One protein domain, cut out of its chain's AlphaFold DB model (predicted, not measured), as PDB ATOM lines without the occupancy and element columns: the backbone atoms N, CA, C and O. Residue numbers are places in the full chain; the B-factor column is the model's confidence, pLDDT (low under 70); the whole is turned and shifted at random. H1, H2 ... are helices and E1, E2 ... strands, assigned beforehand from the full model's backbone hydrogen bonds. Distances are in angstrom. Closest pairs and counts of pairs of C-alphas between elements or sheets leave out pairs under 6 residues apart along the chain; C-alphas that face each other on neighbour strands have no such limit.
ATOM      1  N   GLU A  53     -19.348 -54.333  35.403       87.06
ATOM      2  CA  GLU A  53     -20.176 -53.183  35.014       87.06
ATOM      3  C   GLU A  53     -19.319 -51.986  34.593       87.06
ATOM      4  O   GLU A  53     -19.595 -51.346  33.581       87.06
ATOM      5  N   LYS A  54     -18.215 -51.730  35.311       84.56
ATOM      6  CA  LYS A  54     -17.248 -50.686  34.946       84.56
ATOM      7  C   LYS A  54     -16.674 -50.886  33.541       84.56
ATOM      8  O   LYS A  54     -16.574 -49.933  32.773       84.56
ATOM      9  N   VAL A  55     -16.257 -52.110  33.215       84.75
ATOM     10  CA  VAL A  55     -15.662 -52.431  31.905       84.75
ATOM     11  C   VAL A  55     -16.701 -52.302  30.793       84.75
ATOM     12  O   VAL A  55     -16.387 -51.775  29.727       84.75
ATOM     13  N   ILE A  56     -17.937 -52.733  31.048       87.62
ATOM     14  CA  ILE A  56     -19.039 -52.591  30.093       87.62
ATOM     15  C   ILE A  56     -19.296 -51.107  29.812       87.62
ATOM     16  O   ILE A  56     -19.268 -50.715  28.651       87.62
ATOM     17  N   ALA A  57     -19.465 -50.273  30.843       89.25
ATOM     18  CA  ALA A  57     -19.686 -48.836  30.666       89.25
ATOM     19  C   ALA A  57     -18.534 -48.154  29.906       89.25
ATOM     20  O   ALA A  57     -18.775 -47.380  28.977       89.25
ATOM     21  N   GLN A  58     -17.286 -48.507  30.228       86.94
ATOM     22  CA  GLN A  58     -16.100 -48.002  29.532       86.94
ATOM     23  C   GLN A  58     -16.108 -48.343  28.032       86.94
ATOM     24  O   GLN A  58     -15.789 -47.496  27.199       86.94
ATOM     25  N   ASN A  59     -16.467 -49.572  27.669       86.88
ATOM     26  CA  ASN A  59     -16.535 -49.971  26.264       86.88
ATOM     27  C   ASN A  59     -17.749 -49.355  25.554       86.88
ATOM     28  O   ASN A  59     -17.654 -48.992  24.383       86.88
ATOM     29  N   SER A  60     -18.867 -49.183  26.261       91.69
ATOM     30  CA  SER A  60     -20.067 -48.546  25.719       91.69
ATOM     31  C   SER A  60     -19.830 -47.082  25.354       91.69
ATOM     32  O   SER A  60     -20.193 -46.680  24.253       91.69
ATOM     33  N   ILE A  61     -19.167 -46.290  26.208       89.81
ATOM     34  CA  ILE A  61     -18.887 -44.880  25.881       89.81
ATOM     35  C   ILE A  61     -17.907 -44.742  24.703       89.81
ATOM     36  O   ILE A  61     -18.067 -43.858  23.866       89.81
ATOM     37  N   LEU A  62     -16.933 -45.654  24.581       87.69
ATOM     38  CA  LEU A  62     -16.033 -45.714  23.422       87.69
ATOM     39  C   LEU A  62     -16.775 -46.047  22.126       87.69
ATOM     40  O   LEU A  62     -16.478 -45.474  21.074       87.69
ATOM     41  N   ARG A  63     -17.749 -46.957  22.205       91.19
ATOM     42  CA  ARG A  63     -18.612 -47.295  21.076       91.19
ATOM     43  C   ARG A  63     -19.450 -46.089  20.652       91.19
ATOM     44  O   ARG A  63     -19.425 -45.761  19.474       91.19
ATOM     45  N   ILE A  64     -20.109 -45.411  21.597       91.50
ATOM     46  CA  ILE A  64     -20.894 -44.190  21.330       91.50
ATOM     47  C   ILE A  64     -20.023 -43.137  20.644       91.50
ATOM     48  O   ILE A  64     -20.418 -42.580  19.624       91.50
ATOM     49  N   LYS A  65     -18.809 -42.899  21.160       91.94
ATOM     50  CA  LYS A  65     -17.856 -41.981  20.533       91.94
ATOM     51  C   LYS A  65     -17.588 -42.355  19.076       91.94
ATOM     52  O   LYS A  65     -17.743 -41.509  18.200       91.94
ATOM     53  N   SER A  66     -17.204 -43.608  18.839       90.44
ATOM     54  CA  SER A  66     -16.839 -44.092  17.502       90.44
ATOM     55  C   SER A  66     -18.010 -43.981  16.522       90.44
ATOM     56  O   SER A  66     -17.815 -43.585  15.379       90.44
ATOM     57  N   GLU A  67     -19.227 -44.283  16.979       93.62
ATOM     58  CA  GLU A  67     -20.457 -44.180  16.188       93.62
ATOM     59  C   GLU A  67     -20.781 -42.724  15.833       93.62
ATOM     60  O   GLU A  67     -20.972 -42.395  14.667       93.62
ATOM     61  N   CYS A  68     -20.732 -41.818  16.809       92.94
ATOM     62  CA  CYS A  68     -20.964 -40.396  16.570       92.94
ATOM     63  C   CYS A  68     -19.921 -39.766  15.634       92.94
ATOM     64  O   CYS A  68     -20.265 -38.950  14.780       92.94
ATOM     65  N   GLU A  69     -18.642 -40.121  15.786       92.62
ATOM     66  CA  GLU A  69     -17.574 -39.645  14.901       92.62
ATOM     67  C   GLU A  69     -17.731 -40.194  13.475       92.62
ATOM     68  O   GLU A  69     -17.536 -39.445  12.516       92.62
ATOM     69  N   ALA A  70     -18.145 -41.458  13.325       92.75
ATOM     70  CA  ALA A  70     -18.433 -42.059  12.027       92.75
ATOM     71  C   ALA A  70     -19.623 -41.379  11.334       92.75
ATOM     72  O   ALA A  70     -19.483 -40.936  10.195       92.75
ATOM     73  N   ASN A  71     -20.748 -41.202  12.032       93.00
ATOM     74  CA  ASN A  71     -21.938 -40.555  11.471       93.00
ATOM     75  C   ASN A  71     -21.633 -39.117  11.036       93.00
ATOM     76  O   ASN A  71     -22.058 -38.680   9.967       93.00
ATOM     77  N   LYS A  72     -20.810 -38.394  11.812       93.31
ATOM     78  CA  LYS A  72     -20.309 -37.070  11.423       93.31
ATOM     79  C   LYS A  72     -19.486 -37.118  10.137       93.31
ATOM     80  O   LYS A  72     -19.668 -36.269   9.273       93.31
ATOM     81  N   ALA A  73     -18.567 -38.076  10.020       91.88
ATOM     82  CA  ALA A  73     -17.699 -38.211   8.851       91.88
ATOM     83  C   ALA A  73     -18.475 -38.593   7.578       91.88
ATOM     84  O   ALA A  73     -18.070 -38.217   6.480       91.88
ATOM     85  N   LEU A  74     -19.591 -39.308   7.732       94.31
ATOM     86  CA  LEU A  74     -20.468 -39.737   6.642       94.31
ATOM     87  C   LEU A  74     -21.579 -38.725   6.303       94.31
ATOM     88  O   LEU A  74     -22.340 -38.963   5.371       94.31
ATOM     89  N   ASN A  75     -21.662 -37.586   7.009       91.25
ATOM     90  CA  ASN A  75     -22.773 -36.622   6.923       91.25
ATOM     91  C   ASN A  75     -24.158 -37.261   7.169       91.25
ATOM     92  O   ASN A  75     -25.155 -36.864   6.562       91.25
ATOM     93  N   GLU A  76     -24.217 -38.246   8.064       91.38
ATOM     94  CA  GLU A  76     -25.452 -38.899   8.503       91.38
ATOM     95  C   GLU A  76     -26.082 -38.181   9.710       91.38
ATOM     96  O   GLU A  76     -25.590 -37.160  10.204       91.38
ATOM     97  N   THR A  77     -27.207 -38.707  10.200       88.88
ATOM     98  CA  THR A  77     -27.864 -38.189  11.402       88.88
ATOM     99  C   THR A  77     -26.973 -38.375  12.634       88.88
ATOM    100  O   THR A  77     -26.402 -39.436  12.881       88.88
ATOM    101  N   LEU A  78     -26.859 -37.323  13.448       90.75
ATOM    102  CA  LEU A  78     -26.003 -37.294  14.637       90.75
ATOM    103  C   LEU A  78     -26.664 -37.969  15.845       90.75
ATOM    104  O   LEU A  78     -26.743 -37.369  16.912       90.75
ATOM    105  N   ASN A  79     -27.121 -39.208  15.680       91.31
ATOM    106  CA  ASN A  79     -27.680 -40.027  16.754       91.31
ATOM    107  C   ASN A  79     -26.871 -41.318  16.906       91.31
ATOM    108  O   ASN A  79     -26.390 -41.862  15.914       91.31
ATOM    109  N   PHE A  80     -26.747 -41.818  18.134       91.00
ATOM    110  CA  PHE A  80     -26.145 -43.119  18.421       91.00
ATOM    111  C   PHE A  80     -27.218 -44.187  18.676       91.00
ATOM    112  O   PHE A  80     -28.338 -43.906  19.110       91.00
ATOM    113  N   SER A  81     -26.873 -45.443  18.411       89.25
ATOM    114  CA  SER A  81     -27.742 -46.597  18.624       89.25
ATOM    115  C   SER A  81     -28.109 -46.752  20.096       89.25
ATOM    116  O   SER A  81     -27.259 -46.624  20.974       89.25
ATOM    117  N   GLN A  82     -29.356 -47.135  20.380       83.81
ATOM    118  CA  GLN A  82     -29.784 -47.410  21.750       83.81
ATOM    119  C   GLN A  82     -28.928 -48.521  22.380       83.81
ATOM    120  O   GLN A  82     -28.766 -49.608  21.816       83.81
ATOM    121  N   ILE A  83     -28.403 -48.256  23.578       83.94
ATOM    122  CA  ILE A  83     -27.609 -49.214  24.353       83.94
ATOM    123  C   ILE A  83     -28.314 -49.463  25.682       83.94
ATOM    124  O   ILE A  83     -28.676 -48.528  26.386       83.94
ATOM    125  N   ASN A  84     -28.488 -50.734  26.037       82.69
ATOM    126  CA  ASN A  84     -28.934 -51.130  27.366       82.69
ATOM    127  C   ASN A  84     -27.714 -51.564  28.183       82.69
ATOM    128  O   ASN A  84     -27.059 -52.555  27.846       82.69
ATOM    129  N   ILE A  85     -27.394 -50.809  29.232       87.25
ATOM    130  CA  ILE A  85     -26.229 -51.049  30.080       87.25
ATOM    131  C   ILE A  85     -26.730 -51.407  31.475       87.25
ATOM    132  O   ILE A  85     -27.322 -50.590  32.168       87.25
ATOM    133  N   ARG A  86     -26.485 -52.640  31.920       85.81
ATOM    134  CA  ARG A  86     -26.803 -53.011  33.304       85.81
ATOM    135  C   ARG A  86     -25.868 -52.283  34.267       85.81
ATOM    136  O   ARG A  86     -24.655 -52.292  34.069       85.81
ATOM    137  N   GLY A  87     -26.451 -51.688  35.305       85.50
ATOM    138  CA  GLY A  87     -25.722 -50.989  36.363       85.50
ATOM    139  C   GLY A  87     -25.374 -49.530  36.063       85.50
ATOM    140  O   GLY A  87     -24.767 -48.886  36.919       85.50
ATOM    141  N   TYR A  88     -25.768 -49.004  34.895       90.56
ATOM    142  CA  TYR A  88     -25.592 -47.602  34.513       90.56
ATOM    143  C   TYR A  88     -26.827 -47.060  33.801       90.56
ATOM    144  O   TYR A  88     -27.390 -47.741  32.950       90.56
ATOM    145  N   ASP A  89     -27.156 -45.808  34.083       89.25
ATOM    146  CA  ASP A  89     -28.109 -45.037  33.296       89.25
ATOM    147  C   ASP A  89     -27.367 -44.160  32.293       89.25
ATOM    148  O   ASP A  89     -26.252 -43.688  32.550       89.25
ATOM    149  N   ILE A  90     -28.000 -43.960  31.141       89.06
ATOM    150  CA  ILE A  90     -27.531 -43.042  30.108       89.06
ATOM    151  C   ILE A  90     -28.329 -41.754  30.258       89.06
ATOM    152  O   ILE A  90     -29.545 -41.756  30.085       89.06
ATOM    153  N   ASP A  91     -27.643 -40.665  30.573       83.38
ATOM    154  CA  ASP A  91     -28.209 -39.321  30.567       83.38
ATOM    155  C   ASP A  91     -27.751 -38.606  29.284       83.38
ATOM    156  O   ASP A  91     -26.605 -38.168  29.138       83.38
ATOM    157  N   SER A  92     -28.666 -38.588  28.315       78.38
ATOM    158  CA  SER A  92     -28.606 -37.885  27.029       78.38
ATOM    159  C   SER A  92     -29.920 -37.126  26.819       78.38
ATOM    160  O   SER A  92     -30.830 -37.210  27.644       78.38
ATOM    161  N   ASP A  93     -30.083 -36.419  25.696       68.88
ATOM    162  CA  ASP A  93     -31.448 -36.119  25.267       68.88
ATOM    163  C   ASP A  93     -32.187 -37.443  24.988       68.88
ATOM    164  O   ASP A  93     -31.577 -38.442  24.600       68.88
ATOM    165  N   TYR A  94     -33.498 -37.495  25.217       66.88
ATOM    166  CA  TYR A  94     -34.328 -38.703  25.071       66.88
ATOM    167  C   TYR A  94     -34.290 -39.344  23.656       66.88
ATOM    168  O   TYR A  94     -34.961 -40.345  23.415       66.88
ATOM    169  N   SER A  95     -33.527 -38.769  22.721       75.12
ATOM    170  CA  SER A  95     -33.348 -39.164  21.323       75.12
ATOM    171  C   SER A  95     -31.982 -39.787  20.992       75.12
ATOM    172  O   SER A  95     -31.720 -40.039  19.816       75.12
ATOM    173  N   ASN A  96     -31.124 -40.062  21.984       85.62
ATOM    174  CA  ASN A  96     -29.755 -40.566  21.775       85.62
ATOM    175  C   ASN A  96     -28.922 -39.673  20.832       85.62
ATOM    176  O   ASN A  96     -28.191 -40.161  19.970       85.62
ATOM    177  N   SER A  97     -29.036 -38.354  20.958       89.12
ATOM    178  CA  SER A  97     -28.255 -37.416  20.156       89.12
ATOM    179  C   SER A  97     -26.787 -37.439  20.551       89.12
ATOM    180  O   SER A  97     -26.429 -37.361  21.729       89.12
ATOM    181  N   CYS A  98     -25.915 -37.438  19.548       90.38
ATOM    182  CA  CYS A  98     -24.477 -37.266  19.701       90.38
ATOM    183  C   CYS A  98     -24.112 -35.918  20.329       90.38
ATOM    184  O   CYS A  98     -23.058 -35.805  20.949       90.38
ATOM    185  N   ASN A  99     -24.983 -34.908  20.237       87.69
ATOM    186  CA  ASN A  99     -24.774 -33.626  20.913       87.69
ATOM    187  C   ASN A  99     -24.982 -33.711  22.438       87.69
ATOM    188  O   ASN A  99     -24.621 -32.779  23.157       87.69
ATOM    189  N   GLY A 100     -25.505 -34.837  22.933       86.31
ATOM    190  CA  GLY A 100     -25.733 -35.093  24.347       86.31
ATOM    191  C   GLY A 100     -26.945 -34.364  24.910       86.31
ATOM    192  O   GLY A 100     -27.819 -33.903  24.182       86.31
ATOM    193  N   ASN A 101     -27.012 -34.295  26.238       82.50
ATOM    194  CA  ASN A 101     -28.086 -33.601  26.938       82.50
ATOM    195  C   ASN A 101     -28.092 -32.100  26.565       82.50
ATOM    196  O   ASN A 101     -27.025 -31.476  26.607       82.50
ATOM    197  N   PRO A 102     -29.248 -31.472  26.277       80.12
ATOM    198  CA  PRO A 102     -29.300 -30.081  25.825       80.12
ATOM    199  C   PRO A 102     -28.836 -29.070  26.885       80.12
ATOM    200  O   PRO A 102     -28.480 -27.946  26.541       80.12
ATOM    201  N   VAL A 103     -28.839 -29.452  28.168       78.00
ATOM    202  CA  VAL A 103     -28.474 -28.580  29.294       78.00
ATOM    203  C   VAL A 103     -26.960 -28.427  29.424       78.00
ATOM    204  O   VAL A 103     -26.469 -27.322  29.639       78.00
ATOM    205  N   HIS A 104     -26.209 -29.524  29.311       80.25
ATOM    206  CA  HIS A 104     -24.763 -29.530  29.566       80.25
ATOM    207  C   HIS A 104     -23.915 -30.001  28.377       80.25
ATOM    208  O   HIS A 104     -22.694 -29.873  28.418       80.25
ATOM    209  N   GLY A 105     -24.523 -30.524  27.308       83.38
ATOM    210  CA  GLY A 105     -23.831 -30.938  26.082       83.38
ATOM    211  C   GLY A 105     -22.931 -32.164  26.251       83.38
ATOM    212  O   GLY A 105     -21.934 -32.300  25.538       83.38
ATOM    213  N   PHE A 106     -23.245 -33.028  27.224       87.25
ATOM    214  CA  PHE A 106     -22.540 -34.293  27.447       87.25
ATOM    215  C   PHE A 106     -23.496 -35.468  27.293       87.25
ATOM    216  O   PHE A 106     -24.676 -35.359  27.622       87.25
ATOM    217  N   ILE A 107     -22.957 -36.595  26.837       90.94
ATOM    218  CA  ILE A 107     -23.569 -37.909  27.020       90.94
ATOM    219  C   ILE A 107     -22.946 -38.508  28.278       90.94
ATOM    220  O   ILE A 107     -21.731 -38.729  28.317       90.94
ATOM    221  N   ASN A 108     -23.763 -38.740  29.298       90.12
ATOM    222  CA  ASN A 108     -23.320 -39.225  30.598       90.12
ATOM    223  C   ASN A 108     -23.693 -40.701  30.777       90.12
ATOM    224  O   ASN A 108     -24.831 -41.087  30.533       90.12
ATOM    225  N   LEU A 109     -22.759 -41.519  31.262       91.50
ATOM    226  CA  LEU A 109     -23.046 -42.829  31.846       91.50
ATOM    227  C   LEU A 109     -22.877 -42.725  33.357       91.50
ATOM    228  O   LEU A 109     -21.759 -42.515  33.829       91.50
ATOM    229  N   ILE A 110     -23.968 -42.883  34.104       89.38
ATOM    230  CA  ILE A 110     -24.009 -42.686  35.556       89.38
ATOM    231  C   ILE A 110     -24.268 -44.036  36.238       89.38
ATOM    232  O   ILE A 110     -25.239 -44.705  35.888       89.38
ATOM    233  N   PRO A 111     -23.436 -44.473  37.199       89.75
ATOM    234  CA  PRO A 111     -23.624 -45.756  37.865       89.75
ATOM    235  C   PRO A 111     -24.885 -45.748  38.741       89.75
ATOM    236  O   PRO A 111     -25.046 -44.889  39.607       89.75
ATOM    237  N   THR A 112     -25.745 -46.752  38.573       87.06
ATOM    238  CA  THR A 112     -26.980 -46.921  39.363       87.06
ATOM    239  C   THR A 112     -26.824 -47.930  40.491       87.06
ATOM    240  O   THR A 112     -27.393 -47.758  41.566       87.06
ATOM    241  N   THR A 113     -26.032 -48.984  40.266       81.75
ATOM    242  CA  THR A 113     -25.896 -50.100  41.217       81.75
ATOM    243  C   THR A 113     -24.742 -49.883  42.197       81.75
ATOM    244  O   THR A 113     -24.930 -49.960  43.410       81.75
ATOM    245  N   TYR A 114     -23.545 -49.557  41.697       81.69
ATOM    246  CA  TYR A 114     -22.359 -49.335  42.529       81.69
ATOM    247  C   TYR A 114     -21.826 -47.910  42.360       81.69
ATOM    248  O   TYR A 114     -21.001 -47.662  41.486       81.69
ATOM    249  N   LYS A 115     -22.229 -46.983  43.239       80.12
ATOM    250  CA  LYS A 115     -21.789 -45.567  43.213       80.12
ATOM    251  C   LYS A 115     -20.270 -45.352  43.292       80.12
ATOM    252  O   LYS A 115     -19.773 -44.296  42.935       80.12
ATOM    253  N   SER A 116     -19.526 -46.357  43.757       75.88
ATOM    254  CA  SER A 116     -18.057 -46.352  43.766       75.88
ATOM    255  C   SER A 116     -17.429 -46.546  42.384       75.88
ATOM    256  O   SER A 116     -16.213 -46.410  42.236       75.88
ATOM    257  N   ASN A 117     -18.221 -46.905  41.373       81.62
ATOM    258  CA  ASN A 117     -17.778 -46.895  39.992       81.62
ATOM    259  C   ASN A 117     -17.752 -45.456  39.433       81.62
ATOM    260  O   ASN A 117     -18.496 -44.602  39.904       81.62
ATOM    261  N   PRO A 118     -16.892 -45.172  38.441       86.06
ATOM    262  CA  PRO A 118     -16.829 -43.858  37.817       86.06
ATOM    263  C   PRO A 118     -18.006 -43.612  36.874       86.06
ATOM    264  O   PRO A 118     -18.406 -44.504  36.126       86.06
ATOM    265  N   SER A 119     -18.483 -42.373  36.851       88.69
ATOM    266  CA  SER A 119     -19.298 -41.837  35.767       88.69
ATOM    267  C   SER A 119     -18.413 -41.508  34.566       88.69
ATOM    268  O   SER A 119     -17.273 -41.059  34.728       88.69
ATOM    269  N   PHE A 120     -18.933 -41.707  33.357       89.88
ATOM    270  CA  PHE A 120     -18.253 -41.347  32.109       89.88
ATOM    271  C   PHE A 120     -19.021 -40.240  31.401       89.88
ATOM    272  O   PHE A 120     -20.244 -40.288  31.337       89.88
ATOM    273  N   HIS A 121     -18.307 -39.273  30.842       90.31
ATOM    274  CA  HIS A 121     -18.878 -38.105  30.182       90.31
ATOM    275  C   HIS A 121     -18.232 -37.957  28.808       90.31
ATOM    276  O   HIS A 121     -17.009 -37.874  28.702       90.31
ATOM    277  N   TYR A 122     -19.027 -37.924  27.747       90.62
ATOM    278  CA  TYR A 122     -18.532 -37.718  26.388       90.62
ATOM    279  C   TYR A 122     -19.016 -36.383  25.833       90.62
ATOM    280  O   TYR A 122     -20.213 -36.101  25.838       90.62
ATOM    281  N   GLN A 123     -18.072 -35.574  25.342       90.06
ATOM    282  CA  GLN A 123     -18.335 -34.308  24.672       90.06
ATOM    283  C   GLN A 123     -17.989 -34.418  23.185       90.06
ATOM    284  O   GLN A 123     -16.823 -34.302  22.790       90.06
ATOM    285  N   PHE A 124     -19.016 -34.586  22.354       89.44
ATOM    286  CA  PHE A 124     -18.874 -34.797  20.912       89.44
ATOM    287  C   PHE A 124     -18.163 -33.651  20.188       89.44
ATOM    288  O   PHE A 124     -17.245 -33.893  19.409       89.44
ATOM    289  N   ASN A 125     -18.486 -32.395  20.515       85.12
ATOM    290  CA  ASN A 125     -17.865 -31.226  19.876       85.12
ATOM    291  C   ASN A 125     -16.337 -31.185  20.029       85.12
ATOM    292  O   ASN A 125     -15.653 -30.625  19.176       85.12
ATOM    293  N   LYS A 126     -15.804 -31.783  21.102       85.69
ATOM    294  CA  LYS A 126     -14.361 -31.866  21.363       85.69
ATOM    295  C   LYS A 126     -13.769 -33.245  21.059       85.69
ATOM    296  O   LYS A 126     -12.556 -33.395  21.149       85.69
ATOM    297  N   GLY A 127     -14.590 -34.258  20.766       84.25
ATOM    298  CA  GLY A 127     -14.153 -35.656  20.648       84.25
ATOM    299  C   GLY A 127     -13.538 -36.220  21.940       84.25
ATOM    300  O   GLY A 127     -12.744 -37.165  21.901       84.25
ATOM    301  N   GLN A 128     -13.858 -35.627  23.096       86.50
ATOM    302  CA  GLN A 128     -13.213 -35.924  24.378       86.50
ATOM    303  C   GLN A 128     -14.133 -36.716  25.299       86.50
ATOM    304  O   GLN A 128     -15.300 -36.370  25.475       86.50
ATOM    305  N   ILE A 129     -13.574 -37.757  25.916       85.56
ATOM    306  CA  ILE A 129     -14.211 -38.496  27.007       85.56
ATOM    307  C   ILE A 129     -13.508 -38.090  28.304       85.56
ATOM    308  O   ILE A 129     -12.276 -38.068  28.367       85.56
ATOM    309  N   THR A 130     -14.284 -37.782  29.332       86.50
ATOM    310  CA  THR A 130     -13.828 -37.552  30.703       86.50
ATOM    311  C   THR A 130     -14.576 -38.475  31.661       86.50
ATOM    312  O   THR A 130     -15.545 -39.141  31.294       86.50
ATOM    313  N   CYS A 131     -14.107 -38.574  32.898       85.12
ATOM    314  CA  CYS A 131     -14.750 -39.378  33.932       85.12
ATOM    315  C   CYS A 131     -14.594 -38.746  35.310       85.12
ATOM    316  O   CYS A 131     -13.632 -38.017  35.569       85.12
ATOM    317  N   SER A 132     -15.537 -39.052  36.196       79.75
ATOM    318  CA  SER A 132     -15.568 -38.574  37.579       79.75
ATOM    319  C   SER A 132     -16.055 -39.675  38.522       79.75
ATOM    320  O   SER A 132     -16.762 -40.593  38.111       79.75
ATOM    321  N   ILE A 133     -15.667 -39.598  39.791       74.31
ATOM    322  CA  ILE A 133     -16.352 -40.292  40.886       74.31
ATOM    323  C   ILE A 133     -17.129 -39.234  41.663       74.31
ATOM    324  O   ILE A 133     -16.739 -38.073  41.671       74.31
ATOM    325  N   GLU A 134     -18.247 -39.616  42.277       63.38
ATOM    326  CA  GLU A 134     -19.111 -38.743  43.078       63.38
ATOM    327  C   GLU A 134     -18.292 -37.694  43.876       63.38
ATOM    328  O   GLU A 134     -17.527 -38.041  44.775       63.38
ATOM    329  N   LYS A 135     -18.451 -36.406  43.514       55.53
ATOM    330  CA  LYS A 135     -17.759 -35.217  44.073       55.53
ATOM    331  C   LYS A 135     -16.269 -35.023  43.718       55.53
ATOM    332  O   LYS A 135     -15.607 -34.222  44.373       55.53
ATOM    333  N   SER A 136     -15.738 -35.692  42.696       60.09
ATOM    334  CA  SER A 136     -14.389 -35.444  42.166       60.09
ATOM    335  C   SER A 136     -14.405 -34.536  40.933       60.09
ATOM    336  O   SER A 136     -15.389 -34.480  40.197       60.09
ATOM    337  N   GLU A 137     -13.280 -33.873  40.659       65.25
ATOM    338  CA  GLU A 137     -13.070 -33.164  39.392       65.25
ATOM    339  C   GLU A 137     -13.066 -34.138  38.196       65.25
ATOM    340  O   GLU A 137     -12.789 -35.335  38.340       65.25
ATOM    341  N   LEU A 138     -13.400 -33.621  37.008       64.06
ATOM    342  CA  LEU A 138     -13.398 -34.376  35.752       64.06
ATOM    343  C   LEU A 138     -11.961 -34.697  35.328       64.06
ATOM    344  O   LEU A 138     -11.136 -33.800  35.176       64.06
ATOM    345  N   THR A 139     -11.679 -35.970  35.064       64.38
ATOM    346  CA  THR A 139     -10.358 -36.435  34.606       64.38
ATOM    347  C   THR A 139     -10.395 -36.883  33.136       64.38
ATOM    348  O   THR A 139     -11.415 -37.429  32.703       64.38
ATOM    349  N   PRO A 140      -9.331 -36.666  32.334       65.88
ATOM    350  CA  PRO A 140      -9.285 -37.098  30.932       65.88
ATOM    351  C   PRO A 140      -9.266 -38.627  30.752       65.88
ATOM    352  O   PRO A 140      -8.585 -39.348  31.476       65.88
ATOM    353  N   PHE A 141      -9.945 -39.153  29.732       61.97
ATOM    354  CA  PHE A 141      -9.814 -40.553  29.307       61.97
ATOM    355  C   PHE A 141      -8.480 -40.767  28.557       61.97
ATOM    356  O   PHE A 141      -8.162 -39.953  27.692       61.97
ATOM    357  N   PRO A 142      -7.683 -41.830  28.822       54.47
ATOM    358  CA  PRO A 142      -7.991 -43.064  29.555       54.47
ATOM    359  C   PRO A 142      -7.618 -43.039  31.048       54.47
ATOM    360  O   PRO A 142      -7.639 -44.084  31.703       54.47
ATOM    361  N   GLU A 143      -7.286 -41.879  31.621       57.66
ATOM    362  CA  GLU A 143      -6.860 -41.755  33.024       57.66
ATOM    363  C   GLU A 143      -7.965 -42.065  34.043       57.66
ATOM    364  O   GLU A 143      -7.682 -42.219  35.227       57.66
ATOM    365  N   CYS A 144      -9.182 -42.357  33.582       56.16
ATOM    366  CA  CYS A 144     -10.209 -43.092  34.327       56.16
ATOM    367  C   CYS A 144      -9.691 -44.408  34.937       56.16
ATOM    368  O   CYS A 144     -10.215 -44.893  35.941       56.16
ATOM    369  N   HIS A 145      -8.637 -44.998  34.356       46.81
ATOM    370  CA  HIS A 145      -7.914 -46.135  34.932       46.81
ATOM    371  C   HIS A 145      -7.141 -45.789  36.213       46.81
ATOM    372  O   HIS A 145      -6.987 -46.655  37.077       46.81
ATOM    373  N   LYS A 146      -6.681 -44.542  36.368       46.81
ATOM    374  CA  LYS A 146      -5.886 -44.109  37.526       46.81
ATOM    375  C   LYS A 146      -6.716 -44.003  38.805       46.81
ATOM    376  O   LYS A 146      -6.158 -44.176  39.885       46.81
ATOM    377  N   ILE A 147      -8.045 -43.909  38.702       47.47
ATOM    378  CA  ILE A 147      -8.937 -43.961  39.871       47.47
ATOM    379  C   ILE A 147      -9.103 -45.402  40.425       47.47
ATOM    380  O   ILE A 147      -9.614 -45.605  41.520       47.47
ATOM    381  N   ILE A 148      -8.547 -46.432  39.764       44.81
ATOM    382  CA  ILE A 148      -8.312 -47.767  40.371       44.81
ATOM    383  C   ILE A 148      -6.813 -48.147  40.315       44.81
ATOM    384  O   ILE A 148      -6.448 -49.319  40.350       44.81
ATOM    385  N   GLN A 149      -5.910 -47.158  40.265       41.19
ATOM    386  CA  GLN A 149      -4.464 -47.367  40.433       41.19
ATOM    387  C   GLN A 149      -3.807 -46.486  41.507       41.19
ATOM    388  O   GLN A 149      -2.583 -46.464  41.606       41.19
TER     389      GLN A 149
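This is residues 53 to 149 of the 304 residues of the protein "Nuclease (SNase-like) protein" of Prochlorococcus sp. MIT 0801 (UniProt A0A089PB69). A long helix, H1, runs along one face of a twisted four-stranded antiparallel sheet; its residues 53 to 65 cover the sheet and the rest runs on past it, while the short helix H2 sits over edge strand E4 on the same face. These are two layers, helices on one face of a sheet, and the strands form a meander E1 E2 E3 E4, each the antiparallel neighbour of the one before. The printed part has 97 residues, with two named helices and four named strands in the chain order H1 E1 E2 E3 E4 H2, and the sheet order is E1 - E2 - E3 - E4. The class is mixed, helices and strands, with under half of the residues in named elements. The whole is compact, with a radius of gyration of the C-alphas of 12.8 A, and elongated in outline, spanning 39 by 24 by 23 A.

H1, residues 53 to 73, is on the sheet at a height over the sheet of 9.0 A. It lies over E2, residues 107 to 111, and E3, residues 119 to 123, and runs along the strands, at 7 degrees to E3 on the local plane. The closest C-alphas of H1 and E3 are those of Ile 61 and Phe 120, 7.2 A apart. E1, residues 88 to 91, forms an antiparallel hairpin with E2, at 151 degrees between directions; N 91 and O 108 are within hydrogen-bond range at 2.8 A. E2 and E3 form the next hairpin, at 177 degrees, with N 109 and O 120 at 2.8 A. E3 and E4, residues 128 to 132, form the third, at 156 degrees, with N 121 and O 130 at 2.8 A. H2, residues 143 to 148, is on the same face as H1 and lies over E4; the closest C-alphas of H2 and E4, those of Cys 131 and Cys 144, are 5.9 A apart. H1 and H2 are apart. In H1 every O i to N i+4 pair is within hydrogen-bond range; in H2 0 of 2 are, beside 2 of 3 O i to N i+3 pairs.

H1 begins at C-alpha 53 (-20.176, -53.183, 35.014) and measures 30.2 A from first to last C-alpha. E1 measures 9.5 A, E2 and E3 13.4 A each, and E4 13.7 A. H2 measures 9.6 A and ends at C-alpha 148 (-8.312, -47.767, 40.371).

The C-alphas farthest apart, those of Asn 75 and Gln 149, are 39.7 A apart. The printed part has no cut. The links H1 to E1 and E1 to E2 are long, and E3 to E4 is tight. The mean pLDDT of the printed part is 81.6; residues 93 to 94 and 134 to 149 are under 70.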